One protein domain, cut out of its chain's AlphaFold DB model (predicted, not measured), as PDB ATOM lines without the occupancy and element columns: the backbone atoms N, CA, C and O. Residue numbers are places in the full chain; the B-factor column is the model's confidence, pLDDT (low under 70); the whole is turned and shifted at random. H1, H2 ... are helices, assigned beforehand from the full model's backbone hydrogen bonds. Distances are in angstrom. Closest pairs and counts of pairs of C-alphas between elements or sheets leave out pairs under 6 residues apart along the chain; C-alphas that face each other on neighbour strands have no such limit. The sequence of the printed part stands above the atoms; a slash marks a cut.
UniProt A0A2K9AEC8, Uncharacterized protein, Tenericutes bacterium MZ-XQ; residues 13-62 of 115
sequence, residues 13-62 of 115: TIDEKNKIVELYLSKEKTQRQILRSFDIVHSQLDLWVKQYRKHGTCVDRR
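AT A GLANCE: This is residues 13 to 62 of the 115 residues of an uncharacterized protein of Tenericutes bacterium MZ-XQ (UniProt A0A2K9AEC8). Two helices, H3 and H1, cross nearly at right angles, and a shorter helix, H2, sits near the last part of H1 and the first residues of H3. After H3 the printed part runs on without a named element, residues 56 to 62, to the end of the domain opposite H2. The printed part has 50 residues with three named helices, in the order H1, H2, H3, and no named strand; the class is all helix. The whole is compact, with a radius of gyration of the C-alphas of 10.1 A and spans of 27 by 20 by 16 A.

HOW THE PARTS SIT: The longest helix is H3, residues 42 to 55. It touches H1, residues 14 to 25, which touches H3 with residues 17 to 21 alone; the closest C-alphas of the two, those of Val 21 and Val 49, are 5.8 A apart. The lines of H1 and H3 are about perpendicular, at 82 degrees. H2, residues 31 to 38, is close to H3 but not clearly touching it: the closest C-alphas, those of Leu 35 and His 42, are 6.8 A apart. H2 and H3 are about perpendicular, at 83 degrees. H1 and H2 only just touch, with 3 pairs of C-alphas within 8 A, through residues 20 to 24 of H1 alone; the closest C-alphas are those of Tyr 24 and Gln 31, 6.5 A apart. These two form a helical hairpin, with a shallow tilt of 27 degrees, opposite ways. In H1, H2 and H3 every O i to N i+4 pair is within hydrogen-bond range.

IN THESE COORDINATES: H3 is 19.9 A from first to last C-alpha and ends at C-alpha 55 (307.294, 221.722, 170.862). H1 is 16.4 A long and begins at C-alpha 14 (311.732, 210.509, 168.126). H2 is 10.8 A long and begins at C-alpha 31 (325.363, 220.845, 159.374).

THE WHOLE: The two C-alphas farthest apart, those of Glu 28 and Arg 62, are 30.7 A apart. The printed part has no cut, and the links H1 to H2 and H2 to H3 are tight, with 5 and 3 residues between the helices. The mean pLDDT of the printed part is 93.0, and no printed residue is under 70.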
ATOM      1  N   THR A  13     313.604 207.068 165.147       93.50
ATOM      2  CA  THR A  13     312.773 207.272 166.333       93.50
ATOM      3  C   THR A  13     312.705 208.760 166.706       93.50
ATOM      4  O   THR A  13     313.364 209.607 166.100       93.50
ATOM      5  N   ILE A  14     311.839 209.117 167.656       94.06
ATOM      6  CA  ILE A  14     311.732 210.509 168.126       94.06
ATOM      7  C   ILE A  14     313.011 210.918 168.865       94.06
ATOM      8  O   ILE A  14     313.543 211.993 168.595       94.06
ATOM      9  N   ASP A  15     313.543 210.033 169.704       94.81
ATOM     10  CA  ASP A  15     314.734 210.299 170.513       94.81
ATOM     11  C   ASP A  15     315.977 210.497 169.642       94.81
ATOM     12  O   ASP A  15     316.736 211.445 169.841       94.81
ATOM     13  N   GLU A  16     316.145 209.678 168.599       95.00
ATOM     14  CA  GLU A  16     317.227 209.858 167.624       95.00
ATOM     15  C   GLU A  16     317.139 211.212 166.915       95.00
ATOM     16  O   GLU A  16     318.150 211.897 166.762       95.00
ATOM     17  N   LYS A  17     315.934 211.640 166.514       95.38
ATOM     18  CA  LYS A  17     315.746 212.958 165.887       95.38
ATOM     19  C   LYS A  17     316.078 214.088 166.851       95.38
ATOM     20  O   LYS A  17     316.727 215.044 166.439       95.38
ATOM     21  N   ASN A  18     315.662 213.977 168.110       96.44
ATOM     22  CA  ASN A  18     315.962 214.974 169.136       96.44
ATOM     23  C   ASN A  18     317.470 215.097 169.355       96.44
ATOM     24  O   ASN A  18     317.995 216.202 169.279       96.44
ATOM     25  N   LYS A  19     318.181 213.970 169.464       95.38
ATOM     26  CA  LYS A  19     319.645 213.951 169.571       95.38
ATOM     27  C   LYS A  19     320.329 214.613 168.372       95.38
ATOM     28  O   LYS A  19     321.283 215.369 168.533       95.38
ATOM     29  N   ILE A  20     319.844 214.353 167.155       95.19
ATOM     30  CA  ILE A  20     320.366 214.986 165.934       95.19
ATOM     31  C   ILE A  20     320.146 216.506 165.963       95.19
ATOM     32  O   ILE A  20     321.039 217.267 165.587       95.19
ATOM     33  N   VAL A  21     318.968 216.953 166.402       95.81
ATOM     34  CA  VAL A  21     318.643 218.380 166.512       95.81
ATOM     35  C   VAL A  21     319.481 219.057 167.595       95.81
ATOM     36  O   VAL A  21     319.989 220.148 167.356       95.81
ATOM     37  N   GLU A  22     319.683 218.416 168.742       95.62
ATOM     38  CA  GLU A  22     320.532 218.925 169.824       95.62
ATOM     39  C   GLU A  22     321.978 219.108 169.365       95.62
ATOM     40  O   GLU A  22     322.517 220.197 169.533       95.62
ATOM     41  N   LEU A  23     322.557 218.122 168.668       95.06
ATOM     42  CA  LEU A  23     323.895 218.233 168.063       95.06
ATOM     43  C   LEU A  23     324.007 219.390 167.058       95.06
ATOM     44  O   LEU A  23     325.062 220.008 166.915       95.06
ATOM     45  N   TYR A  24     322.926 219.669 166.325       94.94
ATOM     46  CA  TYR A  24     322.875 220.800 165.401       94.94
ATOM     47  C   TYR A  24     322.779 222.143 166.141       94.94
ATOM     48  O   TYR A  24     323.423 223.114 165.747       94.94
ATOM     49  N   LEU A  25     321.988 222.209 167.216       93.69
ATOM     50  CA  LEU A  25     321.782 223.422 168.009       93.69
ATOM     51  C   LEU A  25     322.981 223.758 168.904       93.69
ATOM     52  O   LEU A  25     323.297 224.938 169.045       93.69
ATOM     53  N   SER A  26     323.669 222.751 169.451       93.25
ATOM     54  CA  SER A  26     324.895 222.931 170.241       93.25
ATOM     55  C   SER A  26     326.087 223.387 169.394       93.25
ATOM     56  O   SER A  26     327.095 223.828 169.937       93.25
ATOM     57  N   LYS A  27     325.962 223.333 168.056       89.69
ATOM     58  CA  LYS A  27     327.011 223.655 167.072       89.69
ATOM     59  C   LYS A  27     328.287 222.816 167.224       89.69
ATOM     60  O   LYS A  27     329.314 223.172 166.653       89.69
ATOM     61  N   GLU A  28     328.221 221.684 167.923       84.31
ATOM     62  CA  GLU A  28     329.345 220.746 168.064       84.31
ATOM     63  C   GLU A  28     329.788 220.160 166.721       84.31
ATOM     64  O   GLU A  28     330.964 219.869 166.511       84.31
ATOM     65  N   LYS A  29     328.840 219.977 165.795       88.12
ATOM     66  CA  LYS A  29     329.102 219.493 164.439       88.12
ATOM     67  C   LYS A  29     328.535 220.456 163.414       88.12
ATOM     68  O   LYS A  29     327.459 221.025 163.578       88.12
ATOM     69  N   THR A  30     329.241 220.582 162.297       91.44
ATOM     70  CA  THR A  30     328.718 221.335 161.156       91.44
ATOM     71  C   THR A  30     327.499 220.624 160.574       91.44
ATOM     72  O   THR A  30     327.427 219.391 160.555       91.44
ATOM     73  N   GLN A  31     326.558 221.392 160.023       91.88
ATOM     74  CA  GLN A  31     325.363 220.845 159.374       91.88
ATOM     75  C   GLN A  31     325.727 219.748 158.360       91.88
ATOM     76  O   GLN A  31     325.162 218.661 158.380       91.88
ATOM     77  N   ARG A  32     326.748 219.994 157.530       93.12
ATOM     78  CA  ARG A  32     327.218 219.049 156.509       93.12
ATOM     79  C   ARG A  32     327.705 217.722 157.100       93.12
ATOM     80  O   ARG A  32     327.430 216.670 156.527       93.12
ATOM     81  N   GLN A  33     328.401 217.756 158.238       93.94
ATOM     82  CA  GLN A  33     328.830 216.543 158.943       93.94
ATOM     83  C   GLN A  33     327.635 215.766 159.499       93.94
ATOM     84  O   GLN A  33     327.623 214.541 159.397       93.94
ATOM     85  N   ILE A  34     326.624 216.452 160.037       94.06
ATOM     86  CA  ILE A  34     325.401 215.821 160.554       94.06
ATOM     87  C   ILE A  34     324.642 215.129 159.418       94.06
ATOM     88  O   ILE A  34     324.360 213.937 159.519       94.06
ATOM     89  N   LEU A  35     324.392 215.835 158.309       93.81
ATOM     90  CA  LEU A  35     323.682 215.275 157.153       93.81
ATOM     91  C   LEU A  35     324.370 214.008 156.623       93.81
ATOM     92  O   LEU A  35     323.705 213.012 156.355       93.81
ATOM     93  N   ARG A  36     325.709 214.016 156.544       93.06
ATOM     94  CA  ARG A  36     326.495 212.864 156.079       93.06
ATOM     95  C   ARG A  36     326.537 211.715 157.087       93.06
ATOM     96  O   ARG A  36     326.479 210.565 156.676       93.06
ATOM     97  N   SER A  37     326.671 212.012 158.381       92.19
ATOM     98  CA  SER A  37     326.804 210.979 159.423       92.19
ATOM     99  C   SER A  37     325.511 210.198 159.616       92.19
ATOM    100  O   SER A  37     325.549 209.000 159.869       92.19
ATOM    101  N   PHE A  38     324.377 210.891 159.512       90.62
ATOM    102  CA  PHE A  38     323.069 210.297 159.736       90.62
ATOM    103  C   PHE A  38     322.349 209.922 158.442       90.62
ATOM    104  O   PHE A  38     321.260 209.390 158.555       90.62
ATOM    105  N   ASP A  39     322.919 210.157 157.255       91.50
ATOM    106  CA  ASP A  39     322.276 209.924 155.945       91.50
ATOM    107  C   ASP A  39     320.890 210.591 155.828       91.50
ATOM    108  O   ASP A  39     319.890 209.987 155.439       91.50
ATOM    109  N   ILE A  40     320.827 211.865 156.225       93.00
ATOM    110  CA  ILE A  40     319.600 212.669 156.189       93.00
ATOM    111  C   ILE A  40     319.729 213.829 155.208       93.00
ATOM    112  O   ILE A  40     320.806 214.385 154.979       93.00
ATOM    113  N   VAL A  41     318.592 214.246 154.660       92.62
ATOM    114  CA  VAL A  41     318.511 215.395 153.752       92.62
ATOM    115  C   VAL A  41     318.274 216.680 154.549       92.62
ATOM    116  O   VAL A  41     317.592 216.671 155.573       92.62
ATOM    117  N   HIS A  42     318.780 217.814 154.053       94.00
ATOM    118  CA  HIS A  42     318.607 219.141 154.664       94.00
ATOM    119  C   HIS A  42     317.152 219.446 155.057       94.00
ATOM    120  O   HIS A  42     316.884 219.926 156.155       94.00
ATOM    121  N   SER A  43     316.193 219.111 154.190       94.06
ATOM    122  CA  SER A  43     314.765 219.329 154.437       94.06
ATOM    123  C   SER A  43     314.223 218.544 155.638       94.06
ATOM    124  O   SER A  43     313.311 219.020 156.316       94.06
ATOM    125  N   GLN A  44     314.784 217.366 155.934       93.62
ATOM    126  CA  GLN A  44     314.428 216.588 157.122       93.62
ATOM    127  C   GLN A  44     314.956 217.259 158.388       93.62
ATOM    128  O   GLN A  44     314.192 217.438 159.334       93.62
ATOM    129  N   LEU A  45     316.225 217.684 158.379       95.00
ATOM    130  CA  LEU A  45     316.833 218.387 159.507       95.00
ATOM    131  C   LEU A  45     316.085 219.690 159.816       95.00
ATOM    132  O   LEU A  45     315.703 219.917 160.961       95.00
ATOM    133  N   ASP A  46     315.788 220.501 158.800       95.25
ATOM    134  CA  ASP A  46     315.021 221.741 158.962       95.25
ATOM    135  C   ASP A  46     313.649 221.503 159.589       95.25
ATOM    136  O   ASP A  46     313.209 222.256 160.462       95.25
ATOM    137  N   LEU A  47     312.948 220.460 159.133       94.62
ATOM    138  CA  LEU A  47     311.646 220.095 159.674       94.62
ATOM    139  C   LEU A  47     311.757 219.718 161.154       94.62
ATOM    140  O   LEU A  47     310.946 220.181 161.956       94.62
ATOM    141  N   TRP A  48     312.747 218.903 161.519       95.62
ATOM    142  CA  TRP A  48     312.962 218.472 162.899       95.62
ATOM    143  C   TRP A  48     313.344 219.645 163.801       95.62
ATOM    144  O   TRP A  48     312.739 219.813 164.855       95.62
ATOM    145  N   VAL A  49     314.235 220.534 163.351       95.31
ATOM    146  CA  VAL A  49     314.601 221.758 164.083       95.31
ATOM    147  C   VAL A  49     313.383 222.660 164.294       95.31
ATOM    148  O   VAL A  49     313.169 223.161 165.397       95.31
ATOM    149  N   LYS A  50     312.540 222.852 163.269       95.44
ATOM    150  CA  LYS A  50     311.296 223.634 163.392       95.44
ATOM    151  C   LYS A  50     310.326 223.017 164.399       95.44
ATOM    152  O   LYS A  50     309.722 223.745 165.183       95.44
ATOM    153  N   GLN A  51     310.166 221.693 164.382       94.94
ATOM    154  CA  GLN A  51     309.307 220.986 165.335       94.94
ATOM    155  C   GLN A  51     309.842 221.099 166.763       94.94
ATOM    156  O   GLN A  51     309.088 221.476 167.655       94.94
ATOM    157  N   TYR A  52     311.136 220.853 166.949       96.19
ATOM    158  CA  TYR A  52     311.803 220.928 168.242       96.19
ATOM    159  C   TYR A  52     311.718 222.337 168.837       96.19
ATOM    160  O   TYR A  52     311.316 222.491 169.982       96.19
ATOM    161  N   ARG A  53     311.962 223.393 168.050       95.19
ATOM    162  CA  ARG A  53     311.798 224.785 168.517       95.19
ATOM    163  C   ARG A  53     310.368 225.120 168.946       95.19
ATOM    164  O   ARG A  53     310.181 225.957 169.817       95.19
ATOM    165  N   LYS A  54     309.360 224.503 168.321       95.19
ATOM    166  CA  LYS A  54     307.944 224.763 168.620       95.19
ATOM    167  C   LYS A  54     307.416 223.945 169.802       95.19
ATOM    168  O   LYS A  54     306.527 224.410 170.506       95.19
ATOM    169  N   HIS A  55     307.891 222.713 169.962       93.25
ATOM    170  CA  HIS A  55     307.294 221.722 170.862       93.25
ATOM    171  C   HIS A  55     308.267 221.159 171.907       93.25
ATOM    172  O   HIS A  55     307.850 220.349 172.726       93.25
ATOM    173  N   GLY A  56     309.549 221.522 171.857       94.06
ATOM    174  CA  GLY A  56     310.617 220.923 172.667       94.06
ATOM    175  C   GLY A  56     311.010 219.502 172.243       94.06
ATOM    176  O   GLY A  56     311.879 218.898 172.853       94.06
ATOM    177  N   THR A  57     310.362 218.940 171.219       95.69
ATOM    178  CA  THR A  57     310.593 217.573 170.736       95.69
ATOM    179  C   THR A  57     310.140 217.433 169.282       95.69
ATOM    180  O   THR A  57     309.282 218.182 168.799       95.69
ATOM    181  N   CYS A  58     310.699 216.465 168.561       94.38
ATOM    182  CA  CYS A  58     310.225 216.076 167.240       94.38
ATOM    183  C   CYS A  58     308.879 215.348 167.351       94.38
ATOM    184  O   CYS A  58     308.724 214.400 168.117       94.38
ATOM    185  N   VAL A  59     307.894 215.754 166.547       90.38
ATOM    186  CA  VAL A  59     306.522 215.238 166.661       90.38
ATOM    187  C   VAL A  59     306.163 214.405 165.438       90.38
ATOM    188  O   VAL A  59     306.128 214.905 164.311       90.38
ATOM    189  N   ASP A  60     305.807 213.140 165.662       85.44
ATOM    190  CA  ASP A  60     305.205 212.305 164.625       85.44
ATOM    191  C   ASP A  60     303.689 212.543 164.528       85.44
ATOM    192  O   ASP A  60     302.916 212.187 165.424       85.44
ATOM    193  N   ARG A  61     303.267 213.153 163.413       80.88
ATOM    194  CA  ARG A  61     301.860 213.447 163.093       80.88
ATOM    195  C   ARG A  61     301.252 212.499 162.055       80.88
ATOM    196  O   ARG A  61     300.132 212.740 161.595       80.88
ATOM    197  N   ARG A  62     301.951 211.433 161.649       79.62
ATOM    198  CA  ARG A  62     301.393 210.449 160.707       79.62
ATOM    199  C   ARG A  62     300.114 209.846 161.280       79.62
ATOM    200  O   ARG A  62     300.067 209.468 162.442       79.62
TER     201      ARG A  62